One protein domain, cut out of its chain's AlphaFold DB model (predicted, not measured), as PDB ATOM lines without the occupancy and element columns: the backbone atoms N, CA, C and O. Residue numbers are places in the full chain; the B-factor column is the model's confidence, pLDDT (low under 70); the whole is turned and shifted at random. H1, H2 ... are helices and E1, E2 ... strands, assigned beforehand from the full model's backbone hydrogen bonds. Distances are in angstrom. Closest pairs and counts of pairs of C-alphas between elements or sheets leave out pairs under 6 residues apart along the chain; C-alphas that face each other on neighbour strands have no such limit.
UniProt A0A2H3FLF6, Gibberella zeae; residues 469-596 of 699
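AT A GLANCE: This is residues 469 to 596 of the 699 residues of a protein of Gibberella zeae (UniProt A0A2H3FLF6). One long helix, H2, makes a rod; H1 folds back along its earlier part as a helical hairpin, and the small strand pair E1 and E2 and short H3 pack by its later part. The printed part has 128 residues, with named elements in the order E1, H1, H2, H3, E2, mostly helix; the sheet is antiparallel. It is extended, with a radius of gyration of the C-alphas of 25.0 A and spans of 82 by 21 by 20 A.

HOW THE PARTS SIT: E1, residues 469 to 472, and E2, residues 582 to 587, pair through N 471 and O 583, 2.9 A. H1, residues 477 to 500, touches H2, residues 507 to 559, with H2's 514 to 539 alone, opposite ways at a shallow 6 degrees; the closest C-alphas, Glu 477 and Asn 536, are 6.6 A apart. H3, residues 564 to 576, is close to H2 but not clearly touching: C-alphas 556 and 567, the closest, are 7.4 A apart. Every helix O i to N i+4 pair is within hydrogen-bond range.

IN THESE COORDINATES: E1 begins at C-alpha 469 (101.253, -61.338, 13.929); E2 ends at C-alpha 587 (103.121, -61.253, 7.512). H1 spans 34.7 A, H2 76.4 A.

THE WHOLE: The printed part has no cut and no long link. Confidence is low at residues 559 to 586, among others.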
ATOM      1  N   ALA A 469     101.243 -60.845  12.556       74.00
ATOM      2  CA  ALA A 469     101.253 -61.338  13.929       74.00
ATOM      3  C   ALA A 469     102.702 -61.462  14.412       74.00
ATOM      4  O   ALA A 469     103.556 -62.000  13.697       74.00
ATOM      5  N   THR A 470     102.966 -60.972  15.618       70.38
ATOM      6  CA  THR A 470     104.274 -60.980  16.276       70.38
ATOM      7  C   THR A 470     104.214 -61.784  17.567       70.38
ATOM      8  O   THR A 470     103.248 -61.693  18.319       70.38
ATOM      9  N   ASN A 471     105.275 -62.542  17.838       63.97
ATOM     10  CA  ASN A 471     105.541 -63.114  19.154       63.97
ATOM     11  C   ASN A 471     106.781 -62.433  19.739       63.97
ATOM     12  O   ASN A 471     107.735 -62.144  19.016       63.97
ATOM     13  N   TYR A 472     106.787 -62.239  21.053       68.19
ATOM     14  CA  TYR A 472     107.947 -61.799  21.823       68.19
ATOM     15  C   TYR A 472     108.154 -62.751  23.010       68.19
ATOM     16  O   TYR A 472     107.201 -63.367  23.485       68.19
ATOM     17  N   LEU A 473     109.396 -62.928  23.468       53.59
ATOM     18  CA  LEU A 473     109.752 -63.972  24.451       53.59
ATOM     19  C   LEU A 473     109.420 -63.605  25.918       53.59
ATOM     20  O   LEU A 473     109.924 -64.238  26.845       53.59
ATOM     21  N   TRP A 474     108.676 -62.525  26.151       63.03
ATOM     22  CA  TRP A 474     108.535 -61.901  27.471       63.03
ATOM     23  C   TRP A 474     107.117 -62.073  28.030       63.03
ATOM     24  O   TRP A 474     106.178 -62.428  27.318       63.03
ATOM     25  N   LEU A 475     106.957 -61.810  29.326       59.06
ATOM     26  CA  LEU A 475     105.638 -61.687  29.944       59.06
ATOM     27  C   LEU A 475     104.920 -60.451  29.377       59.06
ATOM     28  O   LEU A 475     105.561 -59.428  29.150       59.06
ATOM     29  N   CYS A 476     103.598 -60.522  29.183       65.88
ATOM     30  CA  CYS A 476     102.800 -59.319  28.925       65.88
ATOM     31  C   CYS A 476     102.840 -58.371  30.135       65.88
ATOM     32  O   CYS A 476     103.175 -58.802  31.241       65.88
ATOM     33  N   GLU A 477     102.464 -57.105  29.937       67.81
ATOM     34  CA  GLU A 477     102.564 -56.044  30.949       67.81
ATOM     35  C   GLU A 477     101.948 -56.456  32.302       67.81
ATOM     36  O   GLU A 477     102.667 -56.492  33.300       67.81
ATOM     37  N   ASP A 478     100.702 -56.952  32.330       69.06
ATOM     38  CA  ASP A 478     100.053 -57.442  33.557       69.06
ATOM     39  C   ASP A 478     100.808 -58.603  34.242       69.06
ATOM     40  O   ASP A 478     100.762 -58.774  35.461       69.06
ATOM     41  N   CYS A 479     101.437 -59.490  33.460       71.12
ATOM     42  CA  CYS A 479     102.194 -60.629  33.989       71.12
ATOM     43  C   CYS A 479     103.569 -60.197  34.506       71.12
ATOM     44  O   CYS A 479     104.063 -60.778  35.473       71.12
ATOM     45  N   HIS A 480     104.176 -59.187  33.881       73.94
ATOM     46  CA  HIS A 480     105.408 -58.575  34.350       73.94
ATOM     47  C   HIS A 480     105.168 -57.802  35.656       73.94
ATOM     48  O   HIS A 480     105.899 -58.003  36.623       73.94
ATOM     49  N   GLU A 481     104.086 -57.024  35.731       74.19
ATOM     50  CA  GLU A 481     103.660 -56.302  36.933       74.19
ATOM     51  C   GLU A 481     103.323 -57.253  38.091       74.19
ATOM     52  O   GLU A 481     103.869 -57.103  39.183       74.19
ATOM     53  N   ARG A 482     102.536 -58.317  37.853       77.12
ATOM     54  CA  ARG A 482     102.298 -59.361  38.869       77.12
ATOM     55  C   ARG A 482     103.594 -59.965  39.411       77.12
ATOM     56  O   ARG A 482     103.687 -60.216  40.609       77.12
ATOM     57  N   LYS A 483     104.596 -60.191  38.554       75.94
ATOM     58  CA  LYS A 483     105.900 -60.713  38.985       75.94
ATOM     59  C   LYS A 483     106.717 -59.670  39.756       75.94
ATOM     60  O   LYS A 483     107.380 -60.033  40.721       75.94
ATOM     61  N   ALA A 484     106.660 -58.399  39.363       79.00
ATOM     62  CA  ALA A 484     107.302 -57.312  40.096       79.00
ATOM     63  C   ALA A 484     106.728 -57.175  41.518       79.00
ATOM     64  O   ALA A 484     107.500 -57.000  42.454       79.00
ATOM     65  N   ASN A 485     105.412 -57.344  41.685       79.62
ATOM     66  CA  ASN A 485     104.754 -57.278  42.993       79.62
ATOM     67  C   ASN A 485     105.140 -58.458  43.903       79.62
ATOM     68  O   ASN A 485     105.479 -58.233  45.058       79.62
ATOM     69  N   VAL A 486     105.191 -59.695  43.387       81.25
ATOM     70  CA  VAL A 486     105.684 -60.853  44.171       81.25
ATOM     71  C   VAL A 486     107.146 -60.655  44.588       81.25
ATOM     72  O   VAL A 486     107.480 -60.809  45.756       81.25
ATOM     73  N   ASN A 487     108.005 -60.220  43.658       82.50
ATOM     74  CA  ASN A 487     109.396 -59.887  43.970       82.50
ATOM     75  C   ASN A 487     109.523 -58.741  45.001       82.50
ATOM     76  O   ASN A 487     110.547 -58.651  45.675       82.50
ATOM     77  N   LEU A 488     108.545 -57.831  45.084       82.94
ATOM     78  CA  LEU A 488     108.524 -56.748  46.067       82.94
ATOM     79  C   LEU A 488     108.160 -57.282  47.456       82.94
ATOM     80  O   LEU A 488     108.892 -56.995  48.398       82.94
ATOM     81  N   ASP A 489     107.108 -58.098  47.565       79.88
ATOM     82  CA  ASP A 489     106.712 -58.744  48.823       79.88
ATOM     83  C   ASP A 489     107.857 -59.604  49.390       79.88
ATOM     84  O   ASP A 489     108.215 -59.459  50.560       79.88
ATOM     85  N   ASP A 490     108.498 -60.437  48.556       85.31
ATOM     86  CA  ASP A 490     109.654 -61.256  48.949       85.31
ATOM     87  C   ASP A 490     110.807 -60.389  49.497       85.31
ATOM     88  O   ASP A 490     111.321 -60.649  50.587       85.31
ATOM     89  N   ARG A 491     111.166 -59.299  48.800       88.19
ATOM     90  CA  ARG A 491     112.207 -58.352  49.247       88.19
ATOM     91  C   ARG A 491     111.827 -57.625  50.537       88.19
ATOM     92  O   ARG A 491     112.684 -57.424  51.392       88.19
ATOM     93  N   CYS A 492     110.566 -57.227  50.703       82.88
ATOM     94  CA  CYS A 492     110.094 -56.597  51.936       82.88
ATOM     95  C   CYS A 492     110.197 -57.549  53.139       82.88
ATOM     96  O   CYS A 492     110.527 -57.092  54.233       82.88
ATOM     97  N   ASN A 493     109.992 -58.855  52.938       85.12
ATOM     98  CA  ASN A 493     110.234 -59.863  53.973       85.12
ATOM     99  C   ASN A 493     111.738 -60.002  54.290       85.12
ATOM    100  O   ASN A 493     112.109 -59.917  55.459       85.12
ATOM    101  N   GLU A 494     112.616 -60.104  53.281       88.12
ATOM    102  CA  GLU A 494     114.077 -60.156  53.493       88.12
ATOM    103  C   GLU A 494     114.609 -58.927  54.260       88.12
ATOM    104  O   GLU A 494     115.426 -59.060  55.176       88.12
ATOM    105  N   TRP A 495     114.130 -57.720  53.931       91.12
ATOM    106  CA  TRP A 495     114.501 -56.500  54.655       91.12
ATOM    107  C   TRP A 495     113.933 -56.458  56.081       91.12
ATOM    108  O   TRP A 495     114.609 -55.948  56.976       91.12
ATOM    109  N   ALA A 496     112.741 -57.015  56.322       85.75
ATOM    110  CA  ALA A 496     112.154 -57.110  57.658       85.75
ATOM    111  C   ALA A 496     112.913 -58.096  58.566       85.75
ATOM    112  O   ALA A 496     113.188 -57.759  59.720       85.75
ATOM    113  N   ASP A 497     113.318 -59.260  58.051       89.62
ATOM    114  CA  ASP A 497     114.120 -60.242  58.795       89.62
ATOM    115  C   ASP A 497     115.494 -59.661  59.176       89.62
ATOM    116  O   ASP A 497     115.882 -59.686  60.347       89.62
ATOM    117  N   LEU A 498     116.181 -59.004  58.229       88.69
ATOM    118  CA  LEU A 498     117.430 -58.273  58.497       88.69
ATOM    119  C   LEU A 498     117.279 -57.174  59.563       88.69
ATOM    120  O   LEU A 498     118.247 -56.840  60.248       88.69
ATOM    121  N   MET A 499     116.077 -56.608  59.711       87.62
ATOM    122  CA  MET A 499     115.758 -55.607  60.730       87.62
ATOM    123  C   MET A 499     115.477 -56.225  62.108       87.62
ATOM    124  O   MET A 499     115.715 -55.588  63.136       87.62
ATOM    125  N   MET A 500     114.979 -57.463  62.143       85.62
ATOM    126  CA  MET A 500     114.703 -58.220  63.368       85.62
ATOM    127  C   MET A 500     115.971 -58.826  63.985       85.62
ATOM    128  O   MET A 500     116.055 -58.926  65.213       85.62
ATOM    129  N   ASP A 501     116.967 -59.149  63.154       87.88
ATOM    130  CA  ASP A 501     118.282 -59.670  63.554       87.88
ATOM    131  C   ASP A 501     119.236 -58.611  64.158       87.88
ATOM    132  O   ASP A 501     120.342 -58.945  64.596       87.88
ATOM    133  N   ILE A 502     118.839 -57.331  64.234       87.56
ATOM    134  CA  ILE A 502     119.666 -56.280  64.854       87.56
ATOM    135  C   ILE A 502     119.869 -56.587  66.358       87.56
ATOM    136  O   ILE A 502     118.892 -56.698  67.108       87.56
ATOM    137  N   PRO A 503     121.123 -56.680  66.856       85.75
ATOM    138  CA  PRO A 503     121.388 -57.010  68.253       85.75
ATOM    139  C   PRO A 503     120.796 -55.996  69.242       85.75
ATOM    140  O   PRO A 503     121.125 -54.807  69.237       85.75
ATOM    141  N   LYS A 504     119.963 -56.489  70.162       78.75
ATOM    142  CA  LYS A 504     119.318 -55.687  71.213       78.75
ATOM    143  C   LYS A 504     120.315 -55.388  72.337       78.75
ATOM    144  O   LYS A 504     120.414 -56.135  73.306       78.75
ATOM    145  N   GLY A 505     121.075 -54.307  72.167       78.50
ATOM    146  CA  GLY A 505     122.139 -53.872  73.075       78.50
ATOM    147  C   GLY A 505     122.318 -52.353  73.078       78.50
ATOM    148  O   GLY A 505     121.431 -51.626  73.518       78.50
ATOM    149  N   ASP A 506     123.472 -51.872  72.609       83.44
ATOM    150  CA  ASP A 506     123.764 -50.439  72.491       83.44
ATOM    151  C   ASP A 506     122.809 -49.757  71.490       83.44
ATOM    152  O   ASP A 506     122.787 -50.080  70.301       83.44
ATOM    153  N   ALA A 507     122.033 -48.786  71.981       81.75
ATOM    154  CA  ALA A 507     121.061 -48.034  71.194       81.75
ATOM    155  C   ALA A 507     121.703 -47.193  70.074       81.75
ATOM    156  O   ALA A 507     121.072 -46.982  69.035       81.75
ATOM    157  N   GLN A 508     122.947 -46.731  70.247       83.88
ATOM    158  CA  GLN A 508     123.652 -45.979  69.210       83.88
ATOM    159  C   GLN A 508     124.076 -46.906  68.063       83.88
ATOM    160  O   GLN A 508     123.825 -46.592  66.899       83.88
ATOM    161  N   LEU A 509     124.628 -48.082  68.386       82.75
ATOM    162  CA  LEU A 509     124.962 -49.111  67.397       82.75
ATOM    163  C   LEU A 509     123.710 -49.634  66.671       82.75
ATOM    164  O   LEU A 509     123.711 -49.720  65.444       82.75
ATOM    165  N   HIS A 510     122.626 -49.907  67.404       86.12
ATOM    166  CA  HIS A 510     121.343 -50.338  66.838       86.12
ATOM    167  C   HIS A 510     120.797 -49.318  65.827       86.12
ATOM    168  O   HIS A 510     120.418 -49.687  64.718       86.12
ATOM    169  N   SER A 511     120.805 -48.026  66.177       87.81
ATOM    170  CA  SER A 511     120.370 -46.949  65.278       87.81
ATOM    171  C   SER A 511     121.259 -46.839  64.031       87.81
ATOM    172  O   SER A 511     120.758 -46.656  62.922       87.81
ATOM    173  N   MET A 512     122.579 -47.015  64.165       87.94
ATOM    174  CA  MET A 512     123.486 -47.043  63.009       87.94
ATOM    175  C   MET A 512     123.209 -48.230  62.073       87.94
ATOM    176  O   MET A 512     123.236 -48.056  60.855       87.94
ATOM    177  N   MET A 513     122.905 -49.413  62.617       87.12
ATOM    178  CA  MET A 513     122.567 -50.605  61.825       87.12
ATOM    179  C   MET A 513     121.220 -50.460  61.103       87.12
ATOM    180  O   MET A 513     121.154 -50.713  59.902       87.12
ATOM    181  N   GLU A 514     120.181 -49.965  61.783       88.62
ATOM    182  CA  GLU A 514     118.878 -49.649  61.173       88.62
ATOM    183  C   GLU A 514     119.028 -48.661  60.003       88.62
ATOM    184  O   GLU A 514     118.536 -48.917  58.902       88.62
ATOM    185  N   ASN A 515     119.755 -47.558  60.199       89.19
ATOM    186  CA  ASN A 515     119.961 -46.567  59.141       89.19
ATOM    187  C   ASN A 515     120.756 -47.135  57.949       89.19
ATOM    188  O   ASN A 515     120.485 -46.772  56.802       89.19
ATOM    189  N   ALA A 516     121.701 -48.049  58.189       90.62
ATOM    190  CA  ALA A 516     122.439 -48.735  57.129       90.62
ATOM    191  C   ALA A 516     121.556 -49.716  56.332       90.62
ATOM    192  O   ALA A 516     121.694 -49.795  55.111       90.62
ATOM    193  N   ILE A 517     120.630 -50.422  56.991       91.25
ATOM    194  CA  ILE A 517     119.664 -51.321  56.339       91.25
ATOM    195  C   ILE A 517     118.699 -50.514  55.460       91.25
ATOM    196  O   ILE A 517     118.654 -50.743  54.253       91.25
ATOM    197  N   ARG A 518     118.048 -49.480  56.013       89.38
ATOM    198  CA  ARG A 518     117.123 -48.598  55.265       89.38
ATOM    199  C   ARG A 518     117.779 -47.882  54.080       89.38
ATOM    200  O   ARG A 518     117.146 -47.610  53.061       89.38
ATOM    201  N   SER A 519     119.074 -47.580  54.190       89.81
ATOM    202  CA  SER A 519     119.848 -46.994  53.085       89.81
ATOM    203  C   SER A 519     120.102 -47.985  51.944       89.81
ATOM    204  O   SER A 519     120.220 -47.561  50.795       89.81
ATOM    205  N   ARG A 520     120.182 -49.291  52.240       90.56
ATOM    206  CA  ARG A 520     120.338 -50.358  51.239       90.56
ATOM    207  C   ARG A 520     119.002 -50.734  50.601       90.56
ATOM    208  O   ARG A 520     118.946 -50.768  49.379       90.56
ATOM    209  N   GLU A 521     117.956 -50.910  51.408       91.06
ATOM    210  CA  GLU A 521     116.545 -51.065  51.001       91.06
ATOM    211  C   GLU A 521     116.180 -50.045  49.906       91.06
ATOM    212  O   GLU A 521     115.922 -50.402  48.756       91.06
ATOM    213  N   LYS A 522     116.339 -48.751  50.215       86.94
ATOM    214  CA  LYS A 522     116.056 -47.647  49.286       86.94
ATOM    215  C   LYS A 522     116.925 -47.641  48.019       86.94
ATOM    216  O   LYS A 522     116.479 -47.163  46.976       86.94
ATOM    217  N   ALA A 523     118.174 -48.101  48.092       86.75
ATOM    218  CA  ALA A 523     119.054 -48.170  46.923       86.75
ATOM    219  C   ALA A 523     118.667 -49.327  45.988       86.75
ATOM    220  O   ALA A 523     118.728 -49.182  44.765       86.75
ATOM    221  N   ASP A 524     118.240 -50.447  46.569       86.75
ATOM    222  CA  ASP A 524     117.779 -51.636  45.865       86.75
ATOM    223  C   ASP A 524     116.415 -51.393  45.191       86.75
ATOM    224  O   ASP A 524     116.260 -51.691  44.009       86.75
ATOM    225  N   ASP A 525     115.476 -50.709  45.860       84.25
ATOM    226  CA  ASP A 525     114.197 -50.293  45.255       84.25
ATOM    227  C   ASP A 525     114.393 -49.435  43.999       84.25
ATOM    228  O   ASP A 525     113.754 -49.666  42.972       84.25
ATOM    229  N   VAL A 526     115.320 -48.470  44.039       84.94
ATOM    230  CA  VAL A 526     115.641 -47.615  42.881       84.94
ATOM    231  C   VAL A 526     116.252 -48.427  41.728       84.94
ATOM    232  O   VAL A 526     116.018 -48.107  40.560       84.94
ATOM    233  N   ALA A 527     117.006 -49.490  42.021       80.69
ATOM    234  CA  ALA A 527     117.548 -50.393  41.006       80.69
ATOM    235  C   ALA A 527     116.465 -51.312  40.405       80.69
ATOM    236  O   ALA A 527     116.416 -51.492  39.180       80.69
ATOM    237  N   CYS A 528     115.572 -51.849  41.239       81.62
ATOM    238  CA  CYS A 528     114.441 -52.672  40.822       81.62
ATOM    239  C   CYS A 528     113.440 -51.878  39.974       81.62
ATOM    240  O   CYS A 528     113.117 -52.307  38.866       81.62
ATOM    241  N   GLU A 529     113.015 -50.695  40.422       82.12
ATOM    242  CA  GLU A 529     112.046 -49.857  39.703       82.12
ATOM    243  C   GLU A 529     112.586 -49.403  38.342       82.12
ATOM    244  O   GLU A 529     111.900 -49.515  37.327       82.12
ATOM    245  N   LYS A 530     113.859 -48.992  38.276       80.44
ATOM    246  CA  LYS A 530     114.517 -48.663  37.003       80.44
ATOM    247  C   LYS A 530     114.511 -49.844  36.024       80.44
ATOM    248  O   LYS A 530     114.327 -49.646  34.824       80.44
ATOM    249  N   SER A 531     114.701 -51.062  36.533       74.62
ATOM    250  CA  SER A 531     114.671 -52.288  35.728       74.62
ATOM    251  C   SER A 531     113.247 -52.638  35.274       74.62
ATOM    252  O   SER A 531     113.058 -53.084  34.142       74.62
ATOM    253  N   ARG A 532     112.238 -52.385  36.123       79.69
ATOM    254  CA  ARG A 532     110.816 -52.576  35.804       79.69
ATOM    255  C   ARG A 532     110.364 -51.634  34.687       79.69
ATOM    256  O   ARG A 532     109.808 -52.100  33.697       79.69
ATOM    257  N   VAL A 533     110.661 -50.337  34.817       77.62
ATOM    258  CA  VAL A 533     110.309 -49.305  33.825       77.62
ATOM    259  C   VAL A 533     110.935 -49.604  32.463       77.62
ATOM    260  O   VAL A 533     110.223 -49.571  31.463       77.62
ATOM    261  N   GLN A 534     112.223 -49.973  32.412       74.12
ATOM    262  CA  GLN A 534     112.879 -50.310  31.142       74.12
ATOM    263  C   GLN A 534     112.167 -51.469  30.415       74.12
ATOM    264  O   GLN A 534     111.950 -51.390  29.207       74.12
ATOM    265  N   CYS A 535     111.770 -52.516  31.142       69.81
ATOM    266  CA  CYS A 535     111.062 -53.661  30.567       69.81
ATOM    267  C   CYS A 535     109.690 -53.259  29.992       69.81
ATOM    268  O   CYS A 535     109.349 -53.655  28.878       69.81
ATOM    269  N   ASN A 536     108.923 -52.421  30.701       73.25
ATOM    270  CA  ASN A 536     107.636 -51.926  30.204       73.25
ATOM    271  C   ASN A 536     107.800 -51.018  28.963       73.25
ATOM    272  O   ASN A 536     107.054 -51.195  28.002       73.25
ATOM    273  N   GLU A 537     108.803 -50.127  28.918       75.75
ATOM    274  CA  GLU A 537     109.131 -49.356  27.697       75.75
ATOM    275  C   GLU A 537     109.408 -50.280  26.498       75.75
ATOM    276  O   GLU A 537     108.973 -50.020  25.377       75.75
ATOM    277  N   GLU A 538     110.153 -51.362  26.726       70.31
ATOM    278  CA  GLU A 538     110.564 -52.304  25.683       70.31
ATOM    279  C   GLU A 538     109.383 -53.180  25.199       70.31
ATOM    280  O   GLU A 538     109.311 -53.484  24.008       70.31
ATOM    281  N   ILE A 539     108.398 -53.484  26.060       71.88
ATOM    282  CA  ILE A 539     107.112 -54.105  25.675       71.88
ATOM    283  C   ILE A 539     106.250 -53.138  24.845       71.88
ATOM    284  O   ILE A 539     105.735 -53.517  23.790       71.88
ATOM    285  N   GLN A 540     106.101 -51.887  25.294       72.44
ATOM    286  CA  GLN A 540     105.277 -50.880  24.614       72.44
ATOM    287  C   GLN A 540     105.826 -50.574  23.211       72.44
ATOM    288  O   GLN A 540     105.073 -50.596  22.236       72.44
ATOM    289  N   TRP A 541     107.150 -50.448  23.075       75.00
ATOM    290  CA  TRP A 541     107.823 -50.283  21.782       75.00
ATOM    291  C   TRP A 541     107.537 -51.437  20.799       75.00
ATOM    292  O   TRP A 541     107.350 -51.212  19.602       75.00
ATOM    293  N   VAL A 542     107.456 -52.684  21.283       73.06
ATOM    294  CA  VAL A 542     107.097 -53.849  20.448       73.06
ATOM    295  C   VAL A 542     105.648 -53.766  19.951       73.06
ATOM    296  O   VAL A 542     105.374 -54.135  18.802       73.06
ATOM    297  N   ALA A 543     104.721 -53.266  20.771       74.06
ATOM    298  CA  ALA A 543     103.328 -53.064  20.370       74.06
ATOM    299  C   ALA A 543     103.196 -51.957  19.306       74.06
ATOM    300  O   ALA A 543     102.557 -52.177  18.274       74.06
ATOM    301  N   GLU A 544     103.866 -50.816  19.505       76.06
ATOM    302  CA  GLU A 544     103.940 -49.712  18.535       76.06
ATOM    303  C   GLU A 544     104.515 -50.177  17.190       76.06
ATOM    304  O   GLU A 544     103.885 -49.997  16.146       76.06
ATOM    305  N   TRP A 545     105.667 -50.860  17.208       79.75
ATOM    306  CA  TRP A 545     106.306 -51.401  16.004       79.75
ATOM    307  C   TRP A 545     105.386 -52.367  15.243       79.75
ATOM    308  O   TRP A 545     105.305 -52.328  14.012       79.75
ATOM    309  N   THR A 546     104.663 -53.223  15.974       79.56
ATOM    310  CA  THR A 546     103.716 -54.183  15.386       79.56
ATOM    311  C   THR A 546     102.562 -53.459  14.688       79.56
ATOM    312  O   THR A 546     102.169 -53.851  13.585       79.56
ATOM    313  N   LEU A 547     102.047 -52.379  15.289       78.62
ATOM    314  CA  LEU A 547     100.997 -51.549  14.704       78.62
ATOM    315  C   LEU A 547     101.487 -50.801  13.452       78.62
ATOM    316  O   LEU A 547     100.821 -50.872  12.419       78.62
ATOM    317  N   GLU A 548     102.655 -50.150  13.497       74.25
ATOM    318  CA  GLU A 548     103.237 -49.467  12.327       74.25
ATOM    319  C   GLU A 548     103.451 -50.430  11.149       74.25
ATOM    320  O   GLU A 548     103.059 -50.138  10.016       74.25
ATOM    321  N   TYR A 549     104.038 -51.604  11.409       78.06
ATOM    322  CA  TYR A 549     104.296 -52.610  10.378       78.06
ATOM    323  C   TYR A 549     102.985 -53.174   9.797       78.06
ATOM    324  O   TYR A 549     102.876 -53.359   8.584       78.06
ATOM    325  N   GLY A 550     101.956 -53.375  10.631       79.25
ATOM    326  CA  GLY A 550     100.618 -53.780  10.192       79.25
ATOM    327  C   GLY A 550      99.901 -52.727   9.335       79.25
ATOM    328  O   GLY A 550      99.309 -53.075   8.311       79.25
ATOM    329  N   LEU A 551      99.993 -51.444   9.701       76.94
ATOM    330  CA  LEU A 551      99.424 -50.326   8.934       76.94
ATOM    331  C   LEU A 551     100.131 -50.133   7.585       76.94
ATOM    332  O   LEU A 551      99.473 -49.928   6.567       76.94
ATOM    333  N   MET A 552     101.459 -50.275   7.545       75.12
ATOM    334  CA  MET A 552     102.221 -50.278   6.293       75.12
ATOM    335  C   MET A 552     101.774 -51.422   5.366       75.12
ATOM    336  O   MET A 552     101.556 -51.195   4.177       75.12
ATOM    337  N   ILE A 553     101.591 -52.639   5.896       74.31
ATOM    338  CA  ILE A 553     101.069 -53.779   5.121       74.31
ATOM    339  C   ILE A 553      99.661 -53.487   4.585       74.31
ATOM    340  O   ILE A 553      99.382 -53.791   3.425       74.31
ATOM    341  N   TYR A 554      98.786 -52.883   5.395       77.44
ATOM    342  CA  TYR A 554      97.436 -52.507   4.969       77.44
ATOM    343  C   TYR A 554      97.456 -51.522   3.792       77.44
ATOM    344  O   TYR A 554      96.784 -51.743   2.785       77.44
ATOM    345  N   ASP A 555      98.269 -50.470   3.874       72.75
ATOM    346  CA  ASP A 555      98.322 -49.443   2.832       72.75
ATOM    347  C   ASP A 555      98.971 -49.949   1.532       72.75
ATOM    348  O   ASP A 555      98.537 -49.557   0.445       72.75
ATOM    349  N   VAL A 556      99.946 -50.860   1.630       70.75
ATOM    350  CA  VAL A 556     100.554 -51.548   0.477       70.75
ATOM    351  C   VAL A 556      99.563 -52.504  -0.199       70.75
ATOM    352  O   VAL A 556      99.454 -52.485  -1.423       70.75
ATOM    353  N   LEU A 557      98.823 -53.317   0.565       69.75
ATOM    354  CA  LEU A 557      97.903 -54.319   0.008       69.75
ATOM    355  C   LEU A 557      96.576 -53.735  -0.497       69.75
ATOM    356  O   LEU A 557      96.081 -54.171  -1.533       69.75
ATOM    357  N   PHE A 558      95.982 -52.784   0.233       72.25
ATOM    358  CA  PHE A 558      94.586 -52.374   0.020       72.25
ATOM    359  C   PHE A 558      94.412 -50.941  -0.483       72.25
ATOM    360  O   PHE A 558      93.419 -50.671  -1.155       72.25
ATOM    361  N   LYS A 559      95.342 -50.017  -0.194       66.75
ATOM    362  CA  LYS A 559      95.237 -48.625  -0.675       66.75
ATOM    363  C   LYS A 559      96.053 -48.333  -1.937       66.75
ATOM    364  O   LYS A 559      95.766 -47.349  -2.606       66.75
ATOM    365  N   GLN A 560      97.076 -49.138  -2.245       61.56
ATOM    366  CA  GLN A 560      97.960 -48.984  -3.417       61.56
ATOM    367  C   GLN A 560      98.680 -47.615  -3.526       61.56
ATOM    368  O   GLN A 560      99.237 -47.286  -4.568       61.56
ATOM    369  N   MET A 561      98.729 -46.815  -2.451       57.75
ATOM    370  CA  MET A 561      99.265 -45.435  -2.458       57.75
ATOM    371  C   MET A 561     100.806 -45.345  -2.445       57.75
ATOM    372  O   MET A 561     101.357 -44.288  -2.143       57.75
ATOM    373  N   TRP A 562     101.512 -46.446  -2.702       62.62
ATOM    374  CA  TRP A 562     102.947 -46.574  -2.449       62.62
ATOM    375  C   TRP A 562     103.735 -46.884  -3.722       62.62
ATOM    376  O   TRP A 562     103.396 -47.800  -4.466       62.62
ATOM    377  N   GLU A 563     104.845 -46.172  -3.925       68.88
ATOM    378  CA  GLU A 563     105.848 -46.524  -4.934       68.88
ATOM    379  C   GLU A 563     106.503 -47.869  -4.543       68.88
ATOM    380  O   GLU A 563     107.125 -47.936  -3.474       68.88
ATOM    381  N   PRO A 564     106.386 -48.948  -5.352       60.28
ATOM    382  CA  PRO A 564     106.734 -50.303  -4.906       60.28
ATOM    383  C   PRO A 564     108.181 -50.472  -4.433       60.28
ATOM    384  O   PRO A 564     108.431 -51.227  -3.497       60.28
ATOM    385  N   GLN A 565     109.125 -49.733  -5.024       59.75
ATOM    386  CA  GLN A 565     110.531 -49.743  -4.605       59.75
ATOM    387  C   GLN A 565     110.713 -49.146  -3.202       59.75
ATOM    388  O   GLN A 565     111.295 -49.804  -2.345       59.75
ATOM    389  N   ARG A 566     110.127 -47.975  -2.905       64.50
ATOM    390  CA  ARG A 566     110.196 -47.380  -1.552       64.50
ATOM    391  C   ARG A 566     109.475 -48.226  -0.512       64.50
ATOM    392  O   ARG A 566     109.938 -48.315   0.623       64.50
ATOM    393  N   ALA A 567     108.361 -48.858  -0.885       63.06
ATOM    394  CA  ALA A 567     107.693 -49.822  -0.019       63.06
ATOM    395  C   ALA A 567     108.624 -51.004   0.293       63.06
ATOM    396  O   ALA A 567     108.844 -51.303   1.463       63.06
ATOM    397  N   ALA A 568     109.228 -51.628  -0.725       63.91
ATOM    398  CA  ALA A 568     110.159 -52.743  -0.554       63.91
ATOM    399  C   ALA A 568     111.385 -52.362   0.296       63.91
ATOM    400  O   ALA A 568     111.711 -53.078   1.244       63.91
ATOM    401  N   GLU A 569     112.007 -51.209   0.038       65.06
ATOM    402  CA  GLU A 569     113.110 -50.666   0.842       65.06
ATOM    403  C   GLU A 569     112.693 -50.434   2.298       65.06
ATOM    404  O   GLU A 569     113.409 -50.832   3.217       65.06
ATOM    405  N   ARG A 570     111.519 -49.835   2.544       65.19
ATOM    406  CA  ARG A 570     111.022 -49.573   3.903       65.19
ATOM    407  C   ARG A 570     110.668 -50.863   4.646       65.19
ATOM    408  O   ARG A 570     111.012 -51.005   5.819       65.19
ATOM    409  N   ILE A 571     110.059 -51.829   3.960       66.56
ATOM    410  CA  ILE A 571     109.820 -53.187   4.462       66.56
ATOM    411  C   ILE A 571     111.155 -53.865   4.805       66.56
ATOM    412  O   ILE A 571     111.270 -54.483   5.862       66.56
ATOM    413  N   GLN A 572     112.182 -53.726   3.961       66.31
ATOM    414  CA  GLN A 572     113.510 -54.298   4.190       66.31
ATOM    415  C   GLN A 572     114.252 -53.613   5.349       66.31
ATOM    416  O   GLN A 572     114.875 -54.307   6.149       66.31
ATOM    417  N   GLN A 573     114.134 -52.289   5.506       64.88
ATOM    418  CA  GLN A 573     114.630 -51.558   6.680       64.88
ATOM    419  C   GLN A 573     113.983 -52.082   7.966       64.88
ATOM    420  O   GLN A 573     114.695 -52.436   8.904       64.88
ATOM    421  N   LEU A 574     112.648 -52.175   8.002       62.81
ATOM    422  CA  LEU A 574     111.900 -52.626   9.180       62.81
ATOM    423  C   LEU A 574     112.176 -54.101   9.506       62.81
ATOM    424  O   LEU A 574     112.430 -54.423  10.662       62.81
ATOM    425  N   ARG A 575     112.242 -54.987   8.501       64.88
ATOM    426  CA  ARG A 575     112.698 -56.385   8.661       64.88
ATOM    427  C   ARG A 575     114.180 -56.486   9.064       64.88
ATOM    428  O   ARG A 575     114.585 -57.485   9.653       64.88
ATOM    429  N   GLY A 576     114.987 -55.473   8.746       55.59
ATOM    430  CA  GLY A 576     116.400 -55.356   9.116       55.59
ATOM    431  C   GLY A 576     116.646 -54.853  10.543       55.59
ATOM    432  O   GLY A 576     117.773 -54.963  11.040       55.59
ATOM    433  N   LEU A 577     115.618 -54.342  11.234       58.91
ATOM    434  CA  LEU A 577     115.691 -53.968  12.645       58.91
ATOM    435  C   LEU A 577     115.820 -55.224  13.517       58.91
ATOM    436  O   LEU A 577     114.836 -55.778  14.002       58.91
ATOM    437  N   ARG A 578     117.064 -55.655  13.761       49.03
ATOM    438  CA  ARG A 578     117.397 -56.662  14.781       49.03
ATOM    439  C   ARG A 578     117.194 -56.094  16.189       49.03
ATOM    440  O   ARG A 578     118.163 -55.779  16.882       49.03
ATOM    441  N   VAL A 579     115.936 -55.957  16.590       52.03
ATOM    442  CA  VAL A 579     115.550 -55.839  17.997       52.03
ATOM    443  C   VAL A 579     115.527 -57.240  18.597       52.03
ATOM    444  O   VAL A 579     115.252 -58.226  17.911       52.03
ATOM    445  N   TRP A 580     115.947 -57.339  19.852       52.66
ATOM    446  CA  TRP A 580     116.148 -58.617  20.518       52.66
ATOM    447  C   TRP A 580     114.781 -59.184  20.924       52.66
ATOM    448  O   TRP A 580     113.851 -58.436  21.201       52.66
ATOM    449  N   ASP A 581     114.658 -60.508  20.880       57.47
ATOM    450  CA  ASP A 581     113.488 -61.296  21.295       57.47
ATOM    451  C   ASP A 581     112.140 -61.074  20.566       57.47
ATOM    452  O   ASP A 581     111.180 -61.775  20.885       57.47
ATOM    453  N   LEU A 582     112.065 -60.207  19.546       59.91
ATOM    454  CA  LEU A 582     110.889 -60.044  18.672       59.91
ATOM    455  C   LEU A 582     110.940 -60.969  17.438       59.91
ATOM    456  O   LEU A 582     111.942 -61.021  16.721       59.91
ATOM    457  N   LEU A 583     109.831 -61.656  17.141       60.66
ATOM    458  CA  LEU A 583     109.646 -62.509  15.962       60.66
ATOM    459  C   LEU A 583     108.348 -62.162  15.217       60.66
ATOM    460  O   LEU A 583     107.258 -62.256  15.775       60.66
ATOM    461  N   VAL A 584     108.442 -61.861  13.918       63.19
ATOM    462  CA  VAL A 584     107.273 -61.794  13.023       63.19
ATOM    463  C   VAL A 584     106.885 -63.216  12.606       63.19
ATOM    464  O   VAL A 584     107.599 -63.850  11.829       63.19
ATOM    465  N   VAL A 585     105.759 -63.712  13.125       61.56
ATOM    466  CA  VAL A 585     105.236 -65.075  12.895       61.56
ATOM    467  C   VAL A 585     104.320 -65.114  11.668       61.56
ATOM    468  O   VAL A 585     104.347 -66.074  10.902       61.56
ATOM    469  N   LYS A 586     103.530 -64.054  11.448       60.97
ATOM    470  CA  LYS A 586     102.684 -63.885  10.259       60.97
ATOM    471  C   LYS A 586     102.897 -62.502   9.653       60.97
ATOM    472  O   LYS A 586     103.020 -61.520  10.374       60.97
ATOM    473  N   ASP A 587     102.926 -62.449   8.330       71.25
ATOM    474  CA  ASP A 587     103.121 -61.253   7.512       71.25
ATOM    475  C   ASP A 587     102.384 -61.509   6.191       71.25
ATOM    476  O   ASP A 587     102.725 -62.450   5.470       71.25
ATOM    477  N   ALA A 588     101.335 -60.739   5.894       66.81
ATOM    478  CA  ALA A 588     100.499 -60.968   4.715       66.81
ATOM    479  C   ALA A 588     101.257 -60.764   3.389       66.81
ATOM    480  O   ALA A 588     100.890 -61.376   2.387       66.81
ATOM    481  N   LEU A 589     102.366 -60.011   3.387       63.22
ATOM    482  CA  LEU A 589     103.252 -59.864   2.224       63.22
ATOM    483  C   LEU A 589     104.137 -61.100   1.978       63.22
ATOM    484  O   LEU A 589     104.885 -61.127   1.004       63.22
ATOM    485  N   ARG A 590     104.083 -62.112   2.853       58.12
ATOM    486  CA  ARG A 590     104.702 -63.433   2.638       58.12
ATOM    487  C   ARG A 590     103.697 -64.468   2.109       58.12
ATOM    488  O   ARG A 590     104.067 -65.618   1.905       58.12
ATOM    489  N   GLY A 591     102.437 -64.077   1.891       42.19
ATOM    490  CA  GLY A 591     101.446 -64.880   1.170       42.19
ATOM    491  C   GLY A 591     101.750 -64.978  -0.337       42.19
ATOM    492  O   GLY A 591     102.500 -64.163  -0.873       42.19
ATOM    493  N   PRO A 592     101.204 -65.982  -1.047       35.88
ATOM    494  CA  PRO A 592     101.697 -66.348  -2.374       35.88
ATOM    495  C   PRO A 592     101.310 -65.391  -3.525       35.88
ATOM    496  O   PRO A 592     100.138 -65.096  -3.740       35.88
ATOM    497  N   LYS A 593     102.311 -65.094  -4.371       37.28
ATOM    498  CA  LYS A 593     102.207 -64.865  -5.834       37.28
ATOM    499  C   LYS A 593     101.590 -63.564  -6.401       37.28
ATOM    500  O   LYS A 593     101.074 -63.611  -7.514       37.28
ATOM    501  N   VAL A 594     101.680 -62.402  -5.739       39.78
ATOM    502  CA  VAL A 594     101.197 -61.129  -6.355       39.78
ATOM    503  C   VAL A 594     102.262 -60.037  -6.563       39.78
ATOM    504  O   VAL A 594     102.109 -59.249  -7.488       39.78
ATOM    505  N   LEU A 595     103.340 -59.970  -5.765       37.88
ATOM    506  CA  LEU A 595     104.266 -58.813  -5.805       37.88
ATOM    507  C   LEU A 595     105.755 -59.107  -6.047       37.88
ATOM    508  O   LEU A 595     106.477 -58.180  -6.396       37.88
ATOM    509  N   PHE A 596     106.222 -60.349  -5.889       37.06
ATOM    510  CA  PHE A 596     107.632 -60.695  -6.106       37.06
ATOM    511  C   PHE A 596     107.766 -62.069  -6.765       37.06
ATOM    512  O   PHE A 596     107.591 -63.104  -6.121       37.06
TER     513      PHE A 596